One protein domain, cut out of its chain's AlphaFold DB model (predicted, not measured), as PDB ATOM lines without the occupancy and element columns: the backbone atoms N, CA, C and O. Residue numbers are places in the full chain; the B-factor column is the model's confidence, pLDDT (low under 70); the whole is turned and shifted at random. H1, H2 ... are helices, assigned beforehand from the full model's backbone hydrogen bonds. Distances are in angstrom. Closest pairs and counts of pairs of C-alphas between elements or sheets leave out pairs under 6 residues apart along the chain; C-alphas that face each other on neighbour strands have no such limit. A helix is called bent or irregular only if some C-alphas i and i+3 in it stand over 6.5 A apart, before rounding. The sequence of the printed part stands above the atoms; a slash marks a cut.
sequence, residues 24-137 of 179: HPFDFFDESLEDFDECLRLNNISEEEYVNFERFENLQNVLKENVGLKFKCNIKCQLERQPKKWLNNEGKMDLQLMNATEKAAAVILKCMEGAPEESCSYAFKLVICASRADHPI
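This is residues 24 to 137 of the 179 residues of the protein "general odorant-binding protein 57b-like" of Drosophila bipectinata (UniProt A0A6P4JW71). A short chain of crossed helices forms the core: H6 runs through the middle, H4 packs about perpendicular to it on its first residues, 119 to 124, and H5 packs on residues 126 to 132. H1 packs on H4 on the side away from H6, H2 lies at the end of the long axis opposite H5, and H3 is near both H2 and H6. The printed part has 114 residues, with six named helices, H1 to H6 in order, and no named strand: all helix. It is compact, with a radius of gyration of the C-alphas of 13.3 A and spans of 38 by 27 by 27 A.

H6, residues 119 to 132, touches H4, residues 69 to 81, with residues 119 to 124 alone, about perpendicular at 74 degrees; the closest C-alphas, of Cys 73 and Cys 120, are 4.5 A apart. With residues 126 to 132 alone, H6 touches H5, residues 102 to 111, at a steep tilt of 47 degrees, opposite ways, closest at C-alphas 108 and 129, 5.2 A. H1, residues 33 to 42, touches H4 at a tilt of 35.4 degrees, only just steep, opposite ways; the closest C-alphas, of Cys 39 and Asn 74, are 5.5 A apart. H2, residues 47 to 54, is close to but not clearly touching H4, closest at C-alphas 50 and 71, 7.9 A. H3, residues 56 to 63, is close to but not clearly touching H6, closest at C-alphas 63 and 128, 6.3 A. H1 and H6 are apart. Every O i to N i+4 pair is within hydrogen-bond range in H1, H2, H4, H5 and H6; in H3, 2 of 4 are.

H6 measures 19.9 A and ends at C-alpha 132 (12.689, -7.300, -1.246); H4 measures 18.5 A. H1, 14.1 A, begins at C-alpha 33 (21.092, 15.473, 8.007); H5 measures 14.3 A. H2 measures 10.6 A and H3 10.9 A; H3 is irregular, with C-alphas 57 and 60 7.4 A apart.

The two C-alphas farthest apart, of Glu 48 and Glu 102, are 38.1 A apart. The printed part has no cut; the link from H4 to H5, residues 82 to 101, is long. Mean pLDDT of the printed part is 94.4, and residue 137 is under 70.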
ATOM      1  N   HIS A  24      18.731  -2.817   6.789       84.56
ATOM      2  CA  HIS A  24      17.416  -2.237   6.999       84.56
ATOM      3  C   HIS A  24      16.892  -1.700   5.652       84.56
ATOM      4  O   HIS A  24      17.675  -1.193   4.847       84.56
ATOM      5  N   PRO A  25      15.577  -1.771   5.359       88.50
ATOM      6  CA  PRO A  25      15.021  -1.284   4.091       88.50
ATOM      7  C   PRO A  25      15.293   0.198   3.783       88.50
ATOM      8  O   PRO A  25      15.016   0.638   2.671       88.50
ATOM      9  N   PHE A  26      15.780   0.951   4.768       89.62
ATOM     10  CA  PHE A  26      16.020   2.391   4.722       89.62
ATOM     11  C   PHE A  26      17.512   2.748   4.657       89.62
ATOM     12  O   PHE A  26      17.827   3.903   4.422       89.62
ATOM     13  N   ASP A  27      18.425   1.770   4.736       85.81
ATOM     14  CA  ASP A  27      19.885   2.002   4.702       85.81
ATOM     15  C   ASP A  27      20.387   2.619   3.385       85.81
ATOM     16  O   ASP A  27      21.553   2.977   3.264       85.81
ATOM     17  N   PHE A  28      19.535   2.700   2.360       85.50
ATOM     18  CA  PHE A  28      19.884   3.333   1.091       85.50
ATOM     19  C   PHE A  28      19.670   4.845   1.071       85.50
ATOM     20  O   PHE A  28      20.025   5.484   0.079       85.50
ATOM     21  N   PHE A  29      19.006   5.392   2.086       88.44
ATOM     22  CA  PHE A  29      18.747   6.815   2.160       88.44
ATOM     23  C   PHE A  29      20.057   7.573   2.366       88.44
ATOM     24  O   PHE A  29      20.730   7.417   3.376       88.44
ATOM     25  N   ASP A  30      20.399   8.391   1.375       84.56
ATOM     26  CA  ASP A  30      21.579   9.256   1.354       84.56
ATOM     27  C   ASP A  30      21.164  10.745   1.338       84.56
ATOM     28  O   ASP A  30      21.656  11.552   0.548       84.56
ATOM     29  N   GLU A  31      20.129  11.104   2.115       79.62
ATOM     30  CA  GLU A  31      19.750  12.513   2.285       79.62
ATOM     31  C   GLU A  31      20.687  13.242   3.251       79.62
ATOM     32  O   GLU A  31      21.396  12.638   4.054       79.62
ATOM     33  N   SER A  32      20.671  14.574   3.195       88.94
ATOM     34  CA  SER A  32      21.393  15.374   4.180       88.94
ATOM     35  C   SER A  32      20.789  15.211   5.582       88.94
ATOM     36  O   SER A  32      19.595  14.950   5.733       88.94
ATOM     37  N   LEU A  33      21.594  15.445   6.626       89.62
ATOM     38  CA  LEU A  33      21.092  15.473   8.007       89.62
ATOM     39  C   LEU A  33      19.977  16.518   8.192       89.62
ATOM     40  O   LEU A  33      19.011  16.266   8.901       89.62
ATOM     41  N   GLU A  34      20.070  17.663   7.507       94.56
ATOM     42  CA  GLU A  34      19.029  18.698   7.534       94.56
ATOM     43  C   GLU A  34      17.707  18.188   6.941       94.56
ATOM     44  O   GLU A  34      16.636  18.409   7.510       94.56
ATOM     45  N   ASP A  35      17.776  17.469   5.820       94.06
ATOM     46  CA  ASP A  35      16.610  16.857   5.186       94.06
ATOM     47  C   ASP A  35      15.973  15.787   6.074       94.06
ATOM     48  O   ASP A  35      14.745  15.740   6.205       94.06
ATOM     49  N   PHE A  36      16.807  14.958   6.700       94.62
ATOM     50  CA  PHE A  36      16.383  13.936   7.646       94.62
ATOM     51  C   PHE A  36      15.644  14.555   8.845       94.62
ATOM     52  O   PHE A  36      14.485  14.208   9.106       94.62
ATOM     53  N   ASP A  37      16.259  15.533   9.516       96.88
ATOM     54  CA  ASP A  37      15.684  16.225  10.674       96.88
ATOM     55  C   ASP A  37      14.385  16.955  10.315       96.88
ATOM     56  O   ASP A  37      13.400  16.944  11.069       96.88
ATOM     57  N   GLU A  38      14.336  17.579   9.136       97.69
ATOM     58  CA  GLU A  38      13.125  18.240   8.676       97.69
ATOM     59  C   GLU A  38      11.992  17.233   8.432       97.69
ATOM     60  O   GLU A  38      10.848  17.499   8.823       97.69
ATOM     61  N   CYS A  39      12.282  16.071   7.844       98.06
ATOM     62  CA  CYS A  39      11.291  15.016   7.645       98.06
ATOM     63  C   CYS A  39      10.731  14.482   8.968       98.06
ATOM     64  O   CYS A  39       9.506  14.333   9.082       98.06
ATOM     65  N   LEU A  40      11.573  14.286   9.988       98.12
ATOM     66  CA  LEU A  40      11.126  13.900  11.329       98.12
ATOM     67  C   LEU A  40      10.172  14.946  11.916       98.12
ATOM     68  O   LEU A  40       9.052  14.628  12.339       98.12
ATOM     69  N   ARG A  41      10.578  16.221  11.867       98.25
ATOM     70  CA  ARG A  41       9.805  17.351  12.394       98.25
ATOM     71  C   ARG A  41       8.457  17.509  11.692       98.25
ATOM     72  O   ARG A  41       7.439  17.671  12.363       98.25
ATOM     73  N   LEU A  42       8.430  17.450  10.358       98.38
ATOM     74  CA  LEU A  42       7.202  17.569   9.559       98.38
ATOM     75  C   LEU A  42       6.185  16.469   9.881       98.38
ATOM     76  O   LEU A  42       4.980  16.694   9.761       98.38
ATOM     77  N   ASN A  43       6.659  15.303  10.321       98.38
ATOM     78  CA  ASN A  43       5.823  14.149  10.635       98.38
ATOM     79  C   ASN A  43       5.603  13.937  12.139       98.38
ATOM     80  O   ASN A  43       4.979  12.946  12.525       98.38
ATOM     81  N   ASN A  44       6.049  14.871  12.986       98.31
ATOM     82  CA  ASN A  44       5.905  14.804  14.441       98.31
ATOM     83  C   ASN A  44       6.461  13.486  15.019       98.31
ATOM     84  O   ASN A  44       5.765  12.740  15.724       98.31
ATOM     85  N   ILE A  45       7.704  13.179  14.645       98.44
ATOM     86  CA  ILE A  45       8.481  12.037  15.127       98.44
ATOM     87  C   ILE A  45       9.695  12.593  15.866       98.44
ATOM     88  O   ILE A  45      10.429  13.405  15.307       98.44
ATOM     89  N   SER A  46       9.903  12.180  17.115       98.00
ATOM     90  CA  SER A  46      11.172  12.458  17.796       98.00
ATOM     91  C   SER A  46      12.272  11.511  17.314       98.00
ATOM     92  O   SER A  46      11.990  10.395  16.878       98.00
ATOM     93  N   GLU A  47      13.535  11.907  17.458       94.94
ATOM     94  CA  GLU A  47      14.677  11.025  17.174       94.94
ATOM     95  C   GLU A  47      14.565   9.686  17.920       94.94
ATOM     96  O   GLU A  47      14.740   8.625  17.329       94.94
ATOM     97  N   GLU A  48      14.178   9.703  19.202       97.19
ATOM     98  CA  GLU A  48      13.982   8.482  19.993       97.19
ATOM     99  C   GLU A  48      12.876   7.579  19.414       97.19
ATOM    100  O   GLU A  48      13.027   6.356  19.356       97.19
ATOM    101  N   GLU A  49      11.758   8.158  18.968       97.69
ATOM    102  CA  GLU A  49      10.694   7.400  18.304       97.69
ATOM    103  C   GLU A  49      11.181   6.781  16.993       97.69
ATOM    104  O   GLU A  49      10.827   5.637  16.699       97.69
ATOM    105  N   TYR A  50      11.988   7.512  16.221       96.12
ATOM    106  CA  TYR A  50      12.555   7.027  14.969       96.12
ATOM    107  C   TYR A  50      13.555   5.888  15.193       96.12
ATOM    108  O   TYR A  50      13.422   4.825  14.590       96.12
ATOM    109  N   VAL A  51      14.475   6.051  16.146       93.56
ATOM    110  CA  VAL A  51      15.426   5.006  16.548       93.56
ATOM    111  C   VAL A  51      14.683   3.739  16.970       93.56
ATOM    112  O   VAL A  51      15.050   2.640  16.567       93.56
ATOM    113  N   ASN A  52      13.606   3.856  17.749       95.00
ATOM    114  CA  ASN A  52      12.788   2.699  18.123       95.00
ATOM    115  C   ASN A  52      12.042   2.076  16.933       95.00
ATOM    116  O   ASN A  52      11.788   0.870  16.928       95.00
ATOM    117  N   PHE A  53      11.678   2.881  15.938       95.25
ATOM    118  CA  PHE A  53      11.030   2.422  14.716       95.25
ATOM    119  C   PHE A  53      11.976   1.609  13.815       95.25
ATOM    120  O   PHE A  53      11.532   0.590  13.283       95.25
ATOM    121  N   GLU A  54      13.248   1.997  13.694       91.44
ATOM    122  CA  GLU A  54      14.253   1.308  12.859       91.44
ATOM    123  C   GLU A  54      14.980   0.149  13.549       91.44
ATOM    124  O   GLU A  54      15.718  -0.607  12.918       91.44
ATOM    125  N   ARG A  55      14.775  -0.021  14.855       90.50
ATOM    126  CA  ARG A  55      15.372  -1.121  15.613       90.50
ATOM    127  C   ARG A  55      15.052  -2.484  15.005       90.50
ATOM    128  O   ARG A  55      13.924  -2.759  14.587       90.50
ATOM    129  N   PHE A  56      16.033  -3.383  15.065       86.81
ATOM    130  CA  PHE A  56      15.921  -4.749  14.553       86.81
ATOM    131  C   PHE A  56      14.707  -5.499  15.127       86.81
ATOM    132  O   PHE A  56      14.028  -6.234  14.409       86.81
ATOM    133  N   GLU A  57      14.360  -5.265  16.394       91.00
ATOM    134  CA  GLU A  57      13.187  -5.857  17.044       91.00
ATOM    135  C   GLU A  57      11.861  -5.464  16.369       91.00
ATOM    136  O   GLU A  57      10.890  -6.223  16.419       91.00
ATOM    137  N   ASN A  58      11.809  -4.300  15.714       91.06
ATOM    138  CA  ASN A  58      10.633  -3.799  15.008       91.06
ATOM    139  C   ASN A  58      10.634  -4.134  13.503       91.06
ATOM    140  O   ASN A  58       9.617  -3.940  12.829       91.06
ATOM    141  N   LEU A  59      11.719  -4.706  12.970       91.19
ATOM    142  CA  LEU A  59      11.893  -4.985  11.539       91.19
ATOM    143  C   LEU A  59      10.735  -5.801  10.945       91.19
ATOM    144  O   LEU A  59      10.279  -5.542   9.835       91.19
ATOM    145  N   GLN A  60      10.188  -6.766  11.689       93.06
ATOM    146  CA  GLN A  60       9.045  -7.553  11.212       93.06
ATOM    147  C   GLN A  60       7.767  -6.722  11.033       93.06
ATOM    148  O   GLN A  60       6.983  -7.014  10.130       93.06
ATOM    149  N   ASN A  61       7.543  -5.695  11.857       95.56
ATOM    150  CA  ASN A  61       6.422  -4.773  11.668       95.56
ATOM    151  C   ASN A  61       6.665  -3.872  10.456       95.56
ATOM    152  O   ASN A  61       5.755  -3.700   9.647       95.56
ATOM    153  N   VAL A  62       7.895  -3.372  10.291       94.62
ATOM    154  CA  VAL A  62       8.329  -2.575   9.131       94.62
ATOM    155  C   VAL A  62       8.115  -3.352   7.826       94.62
ATOM    156  O   VAL A  62       7.390  -2.890   6.947       94.62
ATOM    157  N   LEU A  63       8.640  -4.578   7.729       93.44
ATOM    158  CA  LEU A  63       8.534  -5.430   6.537       93.44
ATOM    159  C   LEU A  63       7.102  -5.873   6.217       93.44
ATOM    160  O   LEU A  63       6.812  -6.207   5.067       93.44
ATOM    161  N   LYS A  64       6.213  -5.907   7.216       95.06
ATOM    162  CA  LYS A  64       4.774  -6.177   7.046       95.06
ATOM    163  C   LYS A  64       3.947  -4.904   6.864       95.06
ATOM    164  O   LYS A  64       2.723  -4.990   6.828       95.06
ATOM    165  N   GLU A  65       4.594  -3.742   6.777       95.81
ATOM    166  CA  GLU A  65       3.957  -2.429   6.637       95.81
ATOM    167  C   GLU A  65       2.994  -2.083   7.793       95.81
ATOM    168  O   GLU A  65       2.136  -1.199   7.667       95.81
ATOM    169  N   ASN A  66       3.148  -2.757   8.938       97.19
ATOM    170  CA  ASN A  66       2.332  -2.613  10.141       97.19
ATOM    171  C   ASN A  66       2.928  -1.556  11.080       97.19
ATOM    172  O   ASN A  66       3.327  -1.841  12.208       97.19
ATOM    173  N   VAL A  67       3.030  -0.331  10.575       97.12
ATOM    174  CA  VAL A  67       3.583   0.825  11.289       97.12
ATOM    175  C   VAL A  67       2.652   2.026  11.149       97.12
ATOM    176  O   VAL A  67       1.828   2.089  10.231       97.12
ATOM    177  N   GLY A  68       2.765   2.983  12.071       97.94
ATOM    178  CA  GLY A  68       1.935   4.188  12.069       97.94
ATOM    179  C   GLY A  68       2.131   5.042  10.814       97.94
ATOM    180  O   GLY A  68       3.229   5.113  10.262       97.94
ATOM    181  N   LEU A  69       1.069   5.736  10.390       98.25
ATOM    182  CA  LEU A  69       1.078   6.565   9.178       98.25
ATOM    183  C   LEU A  69       2.173   7.644   9.205       98.25
ATOM    184  O   LEU A  69       2.792   7.890   8.176       98.25
ATOM    185  N   LYS A  70       2.470   8.223  10.378       98.44
ATOM    186  CA  LYS A  70       3.534   9.227  10.524       98.44
ATOM    187  C   LYS A  70       4.902   8.718  10.059       98.44
ATOM    188  O   LYS A  70       5.583   9.414   9.318       98.44
ATOM    189  N   PHE A  71       5.256   7.475  10.394       98.31
ATOM    190  CA  PHE A  71       6.510   6.864   9.946       98.31
ATOM    191  C   PHE A  71       6.499   6.634   8.435       98.31
ATOM    192  O   PHE A  71       7.475   6.933   7.761       98.31
ATOM    193  N   LYS A  72       5.366   6.194   7.874       98.44
ATOM    194  CA  LYS A  72       5.218   6.046   6.417       98.44
ATOM    195  C   LYS A  72       5.413   7.375   5.689       98.44
ATOM    196  O   LYS A  72       6.078   7.420   4.658       98.44
ATOM    197  N   CYS A  73       4.867   8.460   6.237       98.56
ATOM    198  CA  CYS A  73       5.030   9.796   5.675       98.56
ATOM    199  C   CYS A  73       6.452  10.344   5.846       98.56
ATOM    200  O   CYS A  73       6.936  11.036   4.954       98.56
ATOM    201  N   ASN A  74       7.151   9.980   6.923       98.25
ATOM    202  CA  ASN A  74       8.572  10.278   7.070       98.25
ATOM    203  C   ASN A  74       9.414   9.609   5.978       98.25
ATOM    204  O   ASN A  74      10.152  10.292   5.279       98.25
ATOM    205  N   ILE A  75       9.221   8.306   5.751       97.62
ATOM    206  CA  ILE A  75       9.912   7.569   4.679       97.62
ATOM    207  C   ILE A  75       9.595   8.157   3.298       97.62
ATOM    208  O   ILE A  75      10.480   8.284   2.459       97.62
ATOM    209  N   LYS A  76       8.344   8.572   3.052       97.44
ATOM    210  CA  LYS A  76       7.991   9.307   1.827       97.44
ATOM    211  C   LYS A  76       8.786  10.612   1.700       97.44
ATOM    212  O   LYS A  76       9.289  10.897   0.621       97.44
ATOM    213  N   CYS A  77       8.872  11.393   2.775       97.81
ATOM    214  CA  CYS A  77       9.589  12.664   2.790       97.81
ATOM    215  C   CYS A  77      11.077  12.476   2.464       97.81
ATOM    216  O   CYS A  77      11.584  13.153   1.572       97.81
ATOM    217  N   GLN A  78      11.738  11.511   3.109       96.19
ATOM    218  CA  GLN A  78      13.133  11.154   2.826       96.19
ATOM    219  C   GLN A  78      13.301  10.714   1.362       96.19
ATOM    220  O   GLN A  78      14.120  11.266   0.627       96.19
ATOM    221  N   LEU A  79      12.421   9.832   0.868       95.75
ATOM    222  CA  LEU A  79      12.426   9.372  -0.526       95.75
ATOM    223  C   LEU A  79      12.277  10.506  -1.551       95.75
ATOM    224  O   LEU A  79      12.895  10.472  -2.614       95.75
ATOM    225  N   GLU A  80      11.458  11.513  -1.258       94.94
ATOM    226  CA  GLU A  80      11.285  12.681  -2.125       94.94
ATOM    227  C   GLU A  80      12.510  13.603  -2.122       94.94
ATOM    228  O   GLU A  80      12.740  14.307  -3.111       94.94
ATOM    229  N   ARG A  81      13.320  13.576  -1.059       93.81
ATOM    230  CA  ARG A  81      14.533  14.393  -0.899       93.81
ATOM    231  C   ARG A  81      15.800  13.723  -1.413       93.81
ATOM    232  O   ARG A  81      16.743  14.434  -1.742       93.81
ATOM    233  N   GLN A  82      15.771  12.412  -1.642       87.44
ATOM    234  CA  GLN A  82      16.876  11.674  -2.253       87.44
ATOM    235  C   GLN A  82      17.419  12.357  -3.522       87.44
ATOM    236  O   GLN A  82      16.620  12.755  -4.388       87.44
ATOM    237  N   PRO A  83      18.751  12.468  -3.694       86.94
ATOM    238  CA  PRO A  83      19.348  13.000  -4.919       86.94
ATOM    239  C   PRO A  83      18.917  12.194  -6.147       86.94
ATOM    240  O   PRO A  83      18.519  12.747  -7.178       86.94
ATOM    241  N   LYS A  84      18.921  10.864  -6.009       88.12
ATOM    242  CA  LYS A  84      18.435   9.938  -7.027       88.12
ATOM    243  C   LYS A  84      16.945   9.681  -6.831       88.12
ATOM    244  O   LYS A  84      16.531   8.947  -5.939       88.12
ATOM    245  N   LYS A  85      16.127  10.279  -7.697       91.19
ATOM    246  CA  LYS A  85      14.665  10.178  -7.611       91.19
ATOM    247  C   LYS A  85      14.173   8.771  -7.933       91.19
ATOM    248  O   LYS A  85      14.673   8.122  -8.841       91.19
ATOM    249  N   TRP A  86      13.166   8.319  -7.194       95.50
ATOM    250  CA  TRP A  86      12.435   7.070  -7.463       95.50
ATOM    251  C   TRP A  86      10.995   7.316  -7.911       95.50
ATOM    252  O   TRP A  86      10.356   6.439  -8.495       95.50
ATOM    253  N   LEU A  87      10.477   8.502  -7.600       95.81
ATOM    254  CA  LEU A  87       9.123   8.923  -7.912       95.81
ATOM    255  C   LEU A  87       9.148   9.904  -9.082       95.81
ATOM    256  O   LEU A  87      10.021  10.770  -9.159       95.81
ATOM    257  N   ASN A  88       8.173   9.779  -9.976       95.00
ATOM    258  CA  ASN A  88       7.918  10.768 -11.017       95.00
ATOM    259  C   ASN A  88       7.182  12.003 -10.449       95.00
ATOM    260  O   ASN A  88       6.834  12.061  -9.269       95.00
ATOM    261  N   ASN A  89       6.881  12.979 -11.310       93.25
ATOM    262  CA  ASN A  89       6.186  14.216 -10.922       93.25
ATOM    263  C   ASN A  89       4.753  13.999 -10.387       93.25
ATOM    264  O   ASN A  89       4.169  14.919  -9.821       93.25
ATOM    265  N   GLU A  90       4.181  12.807 -10.563       93.00
ATOM    266  CA  GLU A  90       2.863  12.420 -10.042       93.00
ATOM    267  C   GLU A  90       2.964  11.650  -8.711       93.00
ATOM    268  O   GLU A  90       1.953  11.177  -8.185       93.00
ATOM    269  N   GLY A  91       4.174  11.477  -8.168       91.81
ATOM    270  CA  GLY A  91       4.415  10.700  -6.952       91.81
ATOM    271  C   GLY A  91       4.257   9.187  -7.150       91.81
ATOM    272  O   GLY A  91       4.004   8.465  -6.185       91.81
ATOM    273  N   LYS A  92       4.358   8.692  -8.390       95.50
ATOM    274  CA  LYS A  92       4.299   7.260  -8.725       95.50
ATOM    275  C   LYS A  92       5.693   6.707  -8.979       95.50
ATOM    276  O   LYS A  92       6.575   7.445  -9.411       95.50
ATOM    277  N   MET A  93       5.881   5.412  -8.713       96.81
ATOM    278  CA  MET A  93       7.170   4.764  -8.954       96.81
ATOM    279  C   MET A  93       7.570   4.886 -10.427       96.81
ATOM    280  O   MET A  93       6.739   4.695 -11.318       96.81
ATOM    281  N   ASP A  94       8.848   5.139 -10.668       97.19
ATOM    282  CA  ASP A  94       9.439   5.133 -11.997       97.19
ATOM    283  C   ASP A  94      10.705   4.273 -11.978       97.19
ATOM    284  O   ASP A  94      11.740   4.641 -11.424       97.19
ATOM    285  N   LEU A  95      10.612   3.095 -12.595       96.00
ATOM    286  CA  LEU A  95      11.685   2.100 -12.598       96.00
ATOM    287  C   LEU A  95      12.945   2.585 -13.326       96.00
ATOM    288  O   LEU A  95      14.038   2.103 -13.026       96.00
ATOM    289  N   GLN A  96      12.801   3.520 -14.273       95.12
ATOM    290  CA  GLN A  96      13.942   4.116 -14.961       95.12
ATOM    291  C   GLN A  96      14.656   5.106 -14.044       95.12
ATOM    292  O   GLN A  96      15.879   5.036 -13.936       95.12
ATOM    293  N   LEU A  97      13.916   5.961 -13.326       94.75
ATOM    294  CA  LEU A  97      14.505   6.878 -12.341       94.75
ATOM    295  C   LEU A  97      15.197   6.115 -11.197       94.75
ATOM    296  O   LEU A  97      16.327   6.428 -10.820       94.75
ATOM    297  N   MET A  98      14.576   5.028 -10.731       93.81
ATOM    298  CA  MET A  98      15.169   4.096  -9.763       93.81
ATOM    299  C   MET A  98      16.468   3.443 -10.280       93.81
ATOM    300  O   MET A  98      17.316   3.018  -9.490       93.81
ATOM    301  N   ASN A  99      16.685   3.405 -11.602       93.31
ATOM    302  CA  ASN A  99      17.723   2.609 -12.262       93.31
ATOM    303  C   ASN A  99      17.623   1.125 -11.855       93.31
ATOM    304  O   ASN A  99      18.599   0.506 -11.421       93.31
ATOM    305  N   ALA A 100      16.408   0.573 -11.896       93.62
ATOM    306  CA  ALA A 100      16.156  -0.813 -11.524       93.62
ATOM    307  C   ALA A 100      16.620  -1.770 -12.634       93.62
ATOM    308  O   ALA A 100      16.323  -1.575 -13.812       93.62
ATOM    309  N   THR A 101      17.306  -2.852 -12.255       95.31
ATOM    310  CA  THR A 101      17.602  -3.954 -13.185       95.31
ATOM    311  C   THR A 101      16.307  -4.648 -13.608       95.31
ATOM    312  O   THR A 101      15.326  -4.619 -12.869       95.31
ATOM    313  N   GLU A 102      16.293  -5.345 -14.749       95.50
ATOM    314  CA  GLU A 102      15.094  -6.074 -15.210       95.50
ATOM    315  C   GLU A 102      14.550  -7.045 -14.149       95.50
ATOM    316  O   GLU A 102      13.339  -7.142 -13.936       95.50
ATOM    317  N   LYS A 103      15.452  -7.729 -13.430       95.06
ATOM    318  CA  LYS A 103      15.093  -8.644 -12.343       95.06
ATOM    319  C   LYS A 103      14.432  -7.899 -11.181       95.06
ATOM    320  O   LYS A 103      13.373  -8.326 -10.724       95.06
ATOM    321  N   ALA A 104      15.039  -6.808 -10.709       95.50
ATOM    322  CA  ALA A 104      14.489  -6.026  -9.606       95.50
ATOM    323  C   ALA A 104      13.154  -5.376  -9.997       95.50
ATOM    324  O   ALA A 104      12.179  -5.470  -9.256       95.50
ATOM    325  N   ALA A 105      13.077  -4.814 -11.204       97.38
ATOM    326  CA  ALA A 105      11.877  -4.215 -11.772       97.38
ATOM    327  C   ALA A 105      10.685  -5.182 -11.766       97.38
ATOM    328  O   ALA A 105       9.604  -4.814 -11.308       97.38
ATOM    329  N   ALA A 106      10.874  -6.432 -12.201       97.94
ATOM    330  CA  ALA A 106       9.810  -7.436 -12.190       97.94
ATOM    331  C   ALA A 106       9.298  -7.748 -10.770       97.94
ATOM    332  O   ALA A 106       8.092  -7.907 -10.563       97.94
ATOM    333  N   VAL A 107      10.198  -7.815  -9.782       97.81
ATOM    334  CA  VAL A 107       9.839  -8.058  -8.375       97.81
ATOM    335  C   VAL A 107       9.111  -6.854  -7.777       97.81
ATOM    336  O   VAL A 107       8.068  -7.032  -7.145       97.81
ATOM    337  N   ILE A 108       9.613  -5.638  -8.016       98.00
ATOM    338  CA  ILE A 108       9.015  -4.386  -7.538       98.00
ATOM    339  C   ILE A 108       7.611  -4.216  -8.114       98.00
ATOM    340  O   ILE A 108       6.670  -4.025  -7.347       98.00
ATOM    341  N   LEU A 109       7.447  -4.356  -9.437       98.19
ATOM    342  CA  LEU A 109       6.150  -4.245 -10.114       98.19
ATOM    343  C   LEU A 109       5.114  -5.173  -9.490       98.19
ATOM    344  O   LEU A 109       4.041  -4.723  -9.100       98.19
ATOM    345  N   LYS A 110       5.470  -6.451  -9.339       98.25
ATOM    346  CA  LYS A 110       4.587  -7.454  -8.748       98.25
ATOM    347  C   LYS A 110       4.257  -7.141  -7.289       98.25
ATOM    348  O   LYS A 110       3.121  -7.298  -6.861       98.25
ATOM    349  N   CYS A 111       5.240  -6.704  -6.507       97.94
ATOM    350  CA  CYS A 111       5.035  -6.342  -5.105       97.94
ATOM    351  C   CYS A 111       4.119  -5.112  -4.949       97.94
ATOM    352  O   CYS A 111       3.333  -5.040  -4.001       97.94
ATOM    353  N   MET A 112       4.173  -4.184  -5.908       98.12
ATOM    354  CA  MET A 112       3.357  -2.972  -5.963       98.12
ATOM    355  C   MET A 112       1.963  -3.180  -6.573       98.12
ATOM    356  O   MET A 112       1.165  -2.239  -6.590       98.12
ATOM    357  N   GLU A 113       1.617  -4.391  -7.020       97.25
ATOM    358  CA  GLU A 113       0.244  -4.715  -7.415       97.25
ATOM    359  C   GLU A 113      -0.718  -4.436  -6.245       97.25
ATOM    360  O   GLU A 113      -0.515  -4.883  -5.111       97.25
ATOM    361  N   GLY A 114      -1.755  -3.634  -6.505       93.88
ATOM    362  CA  GLY A 114      -2.709  -3.213  -5.476       93.88
ATOM    363  C   GLY A 114      -2.092  -2.354  -4.367       93.88
ATOM    364  O   GLY A 114      -2.537  -2.426  -3.220       93.88
ATOM    365  N   ALA A 115      -1.035  -1.587  -4.658       96.69
ATOM    366  CA  ALA A 115      -0.500  -0.617  -3.708       96.69
ATOM    367  C   ALA A 115      -1.581   0.393  -3.258       96.69
ATOM    368  O   ALA A 115      -2.449   0.751  -4.059       96.69
ATOM    369  N   PRO A 116      -1.538   0.862  -1.995       96.62
ATOM    370  CA  PRO A 116      -2.492   1.845  -1.486       96.62
ATOM    371  C   PRO A 116      -2.507   3.131  -2.321       96.62
ATOM    372  O   PRO A 116      -1.470   3.557  -2.822       96.62
ATOM    373  N   GLU A 117      -3.665   3.785  -2.432       95.75
ATOM    374  CA  GLU A 117      -3.757   5.104  -3.082       95.75
ATOM    375  C   GLU A 117      -3.195   6.229  -2.203       95.75
ATOM    376  O   GLU A 117      -2.690   7.226  -2.717       95.75
ATOM    377  N   GLU A 118      -3.269   6.061  -0.878       97.38
ATOM    378  CA  GLU A 118      -2.712   6.997   0.095       97.38
ATOM    379  C   GLU A 118      -1.188   7.092  -0.085       97.38
ATOM    380  O   GLU A 118      -0.471   6.091  -0.031       97.38
ATOM    381  N   SER A 119      -0.701   8.310  -0.328       97.44
ATOM    382  CA  SER A 119       0.648   8.562  -0.841       97.44
ATOM    383  C   SER A 119       1.783   8.089   0.071       97.44
ATOM    384  O   SER A 119       2.772   7.551  -0.426       97.44
ATOM    385  N   CYS A 120       1.659   8.248   1.391       98.19
ATOM    386  CA  CYS A 120       2.682   7.826   2.341       98.19
ATOM    387  C   CYS A 120       2.795   6.303   2.369       98.19
ATOM    388  O   CYS A 120       3.889   5.746   2.313       98.19
ATOM    389  N   SER A 121       1.656   5.614   2.398       98.31
ATOM    390  CA  SER A 121       1.586   4.157   2.360       98.31
ATOM    391  C   SER A 121       2.064   3.595   1.024       98.31
ATOM    392  O   SER A 121       2.734   2.567   1.016       98.31
ATOM    393  N   TYR A 122       1.783   4.278  -0.089       98.50
ATOM    394  CA  TYR A 122       2.316   3.928  -1.406       98.50
ATOM    395  C   TYR A 122       3.850   3.992  -1.433       98.50
ATOM    396  O   TYR A 122       4.497   3.013  -1.802       98.50
ATOM    397  N   ALA A 123       4.432   5.122  -1.017       97.94
ATOM    398  CA  ALA A 123       5.881   5.323  -1.005       97.94
ATOM    399  C   ALA A 123       6.584   4.355  -0.043       97.94
ATOM    400  O   ALA A 123       7.582   3.734  -0.401       97.94
ATOM    401  N   PHE A 124       6.018   4.151   1.147       98.00
ATOM    402  CA  PHE A 124       6.533   3.176   2.101       98.00
ATOM    403  C   PHE A 124       6.544   1.762   1.510       98.00
ATOM    404  O   PHE A 124       7.561   1.073   1.558       98.00
ATOM    405  N   LYS A 125       5.433   1.339   0.892       98.12
ATOM    406  CA  LYS A 125       5.347   0.035   0.230       98.12
ATOM    407  C   LYS A 125       6.373  -0.096  -0.895       98.12
ATOM    408  O   LYS A 125       7.002  -1.144  -0.998       98.12
ATOM    409  N   LEU A 126       6.592   0.958  -1.686       98.12
ATOM    410  CA  LEU A 126       7.617   0.973  -2.733       98.12
ATOM    411  C   LEU A 126       9.007   0.672  -2.165       98.12
ATOM    412  O   LEU A 126       9.705  -0.175  -2.716       98.12
ATOM    413  N   VAL A 127       9.380   1.301  -1.050       96.81
ATOM    414  CA  VAL A 127      10.672   1.065  -0.393       96.81
ATOM    415  C   VAL A 127      10.802  -0.379   0.099       96.81
ATOM    416  O   VAL A 127      11.802  -1.039  -0.177       96.81
ATOM    417  N   ILE A 128       9.762  -0.930   0.733       96.44
ATOM    418  CA  ILE A 128       9.759  -2.344   1.146       96.44
ATOM    419  C   ILE A 128       9.858  -3.281  -0.068       96.44
ATOM    420  O   ILE A 128      10.574  -4.284  -0.031       96.44
ATOM    421  N   CYS A 129       9.158  -2.972  -1.159       96.62
ATOM    422  CA  CYS A 129       9.214  -3.744  -2.396       96.62
ATOM    423  C   CYS A 129      10.594  -3.686  -3.061       96.62
ATOM    424  O   CYS A 129      11.059  -4.709  -3.561       96.62
ATOM    425  N   ALA A 130      11.250  -2.525  -3.038       95.38
ATOM    426  CA  ALA A 130      12.610  -2.346  -3.527       95.38
ATOM    427  C   ALA A 130      13.608  -3.152  -2.683       95.38
ATOM    428  O   ALA A 130      14.352  -3.956  -3.237       95.38
ATOM    429  N   SER A 131      13.520  -3.072  -1.351       92.44
ATOM    430  CA  SER A 131      14.337  -3.880  -0.435       92.44
ATOM    431  C   SER A 131      14.180  -5.389  -0.693       92.44
ATOM    432  O   SER A 131      15.169  -6.102  -0.839       92.44
ATOM    433  N   ARG A 132      12.947  -5.888  -0.877       92.19
ATOM    434  CA  ARG A 132      12.689  -7.300  -1.246       92.19
ATOM    435  C   ARG A 132      13.245  -7.693  -2.617       92.19
ATOM    436  O   ARG A 132      13.436  -8.880  -2.881       92.19
ATOM    437  N   ALA A 133      13.439  -6.720  -3.496       93.38
ATOM    438  CA  ALA A 133      14.036  -6.896  -4.809       93.38
ATOM    439  C   ALA A 133      15.565  -6.732  -4.799       93.38
ATOM    440  O   ALA A 133      16.159  -6.788  -5.877       93.38
ATOM    441  N   ASP A 134      16.177  -6.546  -3.620       89.69
ATOM    442  CA  ASP A 134      17.594  -6.205  -3.448       89.69
ATOM    443  C   ASP A 134      17.956  -4.913  -4.212       89.69
ATOM    444  O   ASP A 134      18.933  -4.839  -4.956       89.69
ATOM    445  N   HIS A 135      17.079  -3.905  -4.103       89.88
ATOM    446  CA  HIS A 135      17.196  -2.602  -4.752       89.88
ATOM    447  C   HIS A 135      17.050  -1.450  -3.730       89.88
ATOM    448  O   HIS A 135      16.077  -1.438  -2.976       89.88
ATOM    449  N   PRO A 136      17.950  -0.452  -3.726       81.56
ATOM    450  CA  PRO A 136      19.102  -0.343  -4.606       81.56
ATOM    451  C   PRO A 136      20.168  -1.371  -4.224       81.56
ATOM    452  O   PRO A 136      20.284  -1.787  -3.074       81.56
ATOM    453  N   ILE A 137      20.938  -1.801  -5.220       69.62
ATOM    454  CA  ILE A 137      22.071  -2.686  -4.976       69.62
ATOM    455  C   ILE A 137      23.150  -1.805  -4.347       69.62
ATOM    456  O   ILE A 137      23.746  -0.997  -5.052       69.62
TER     457      ILE A 137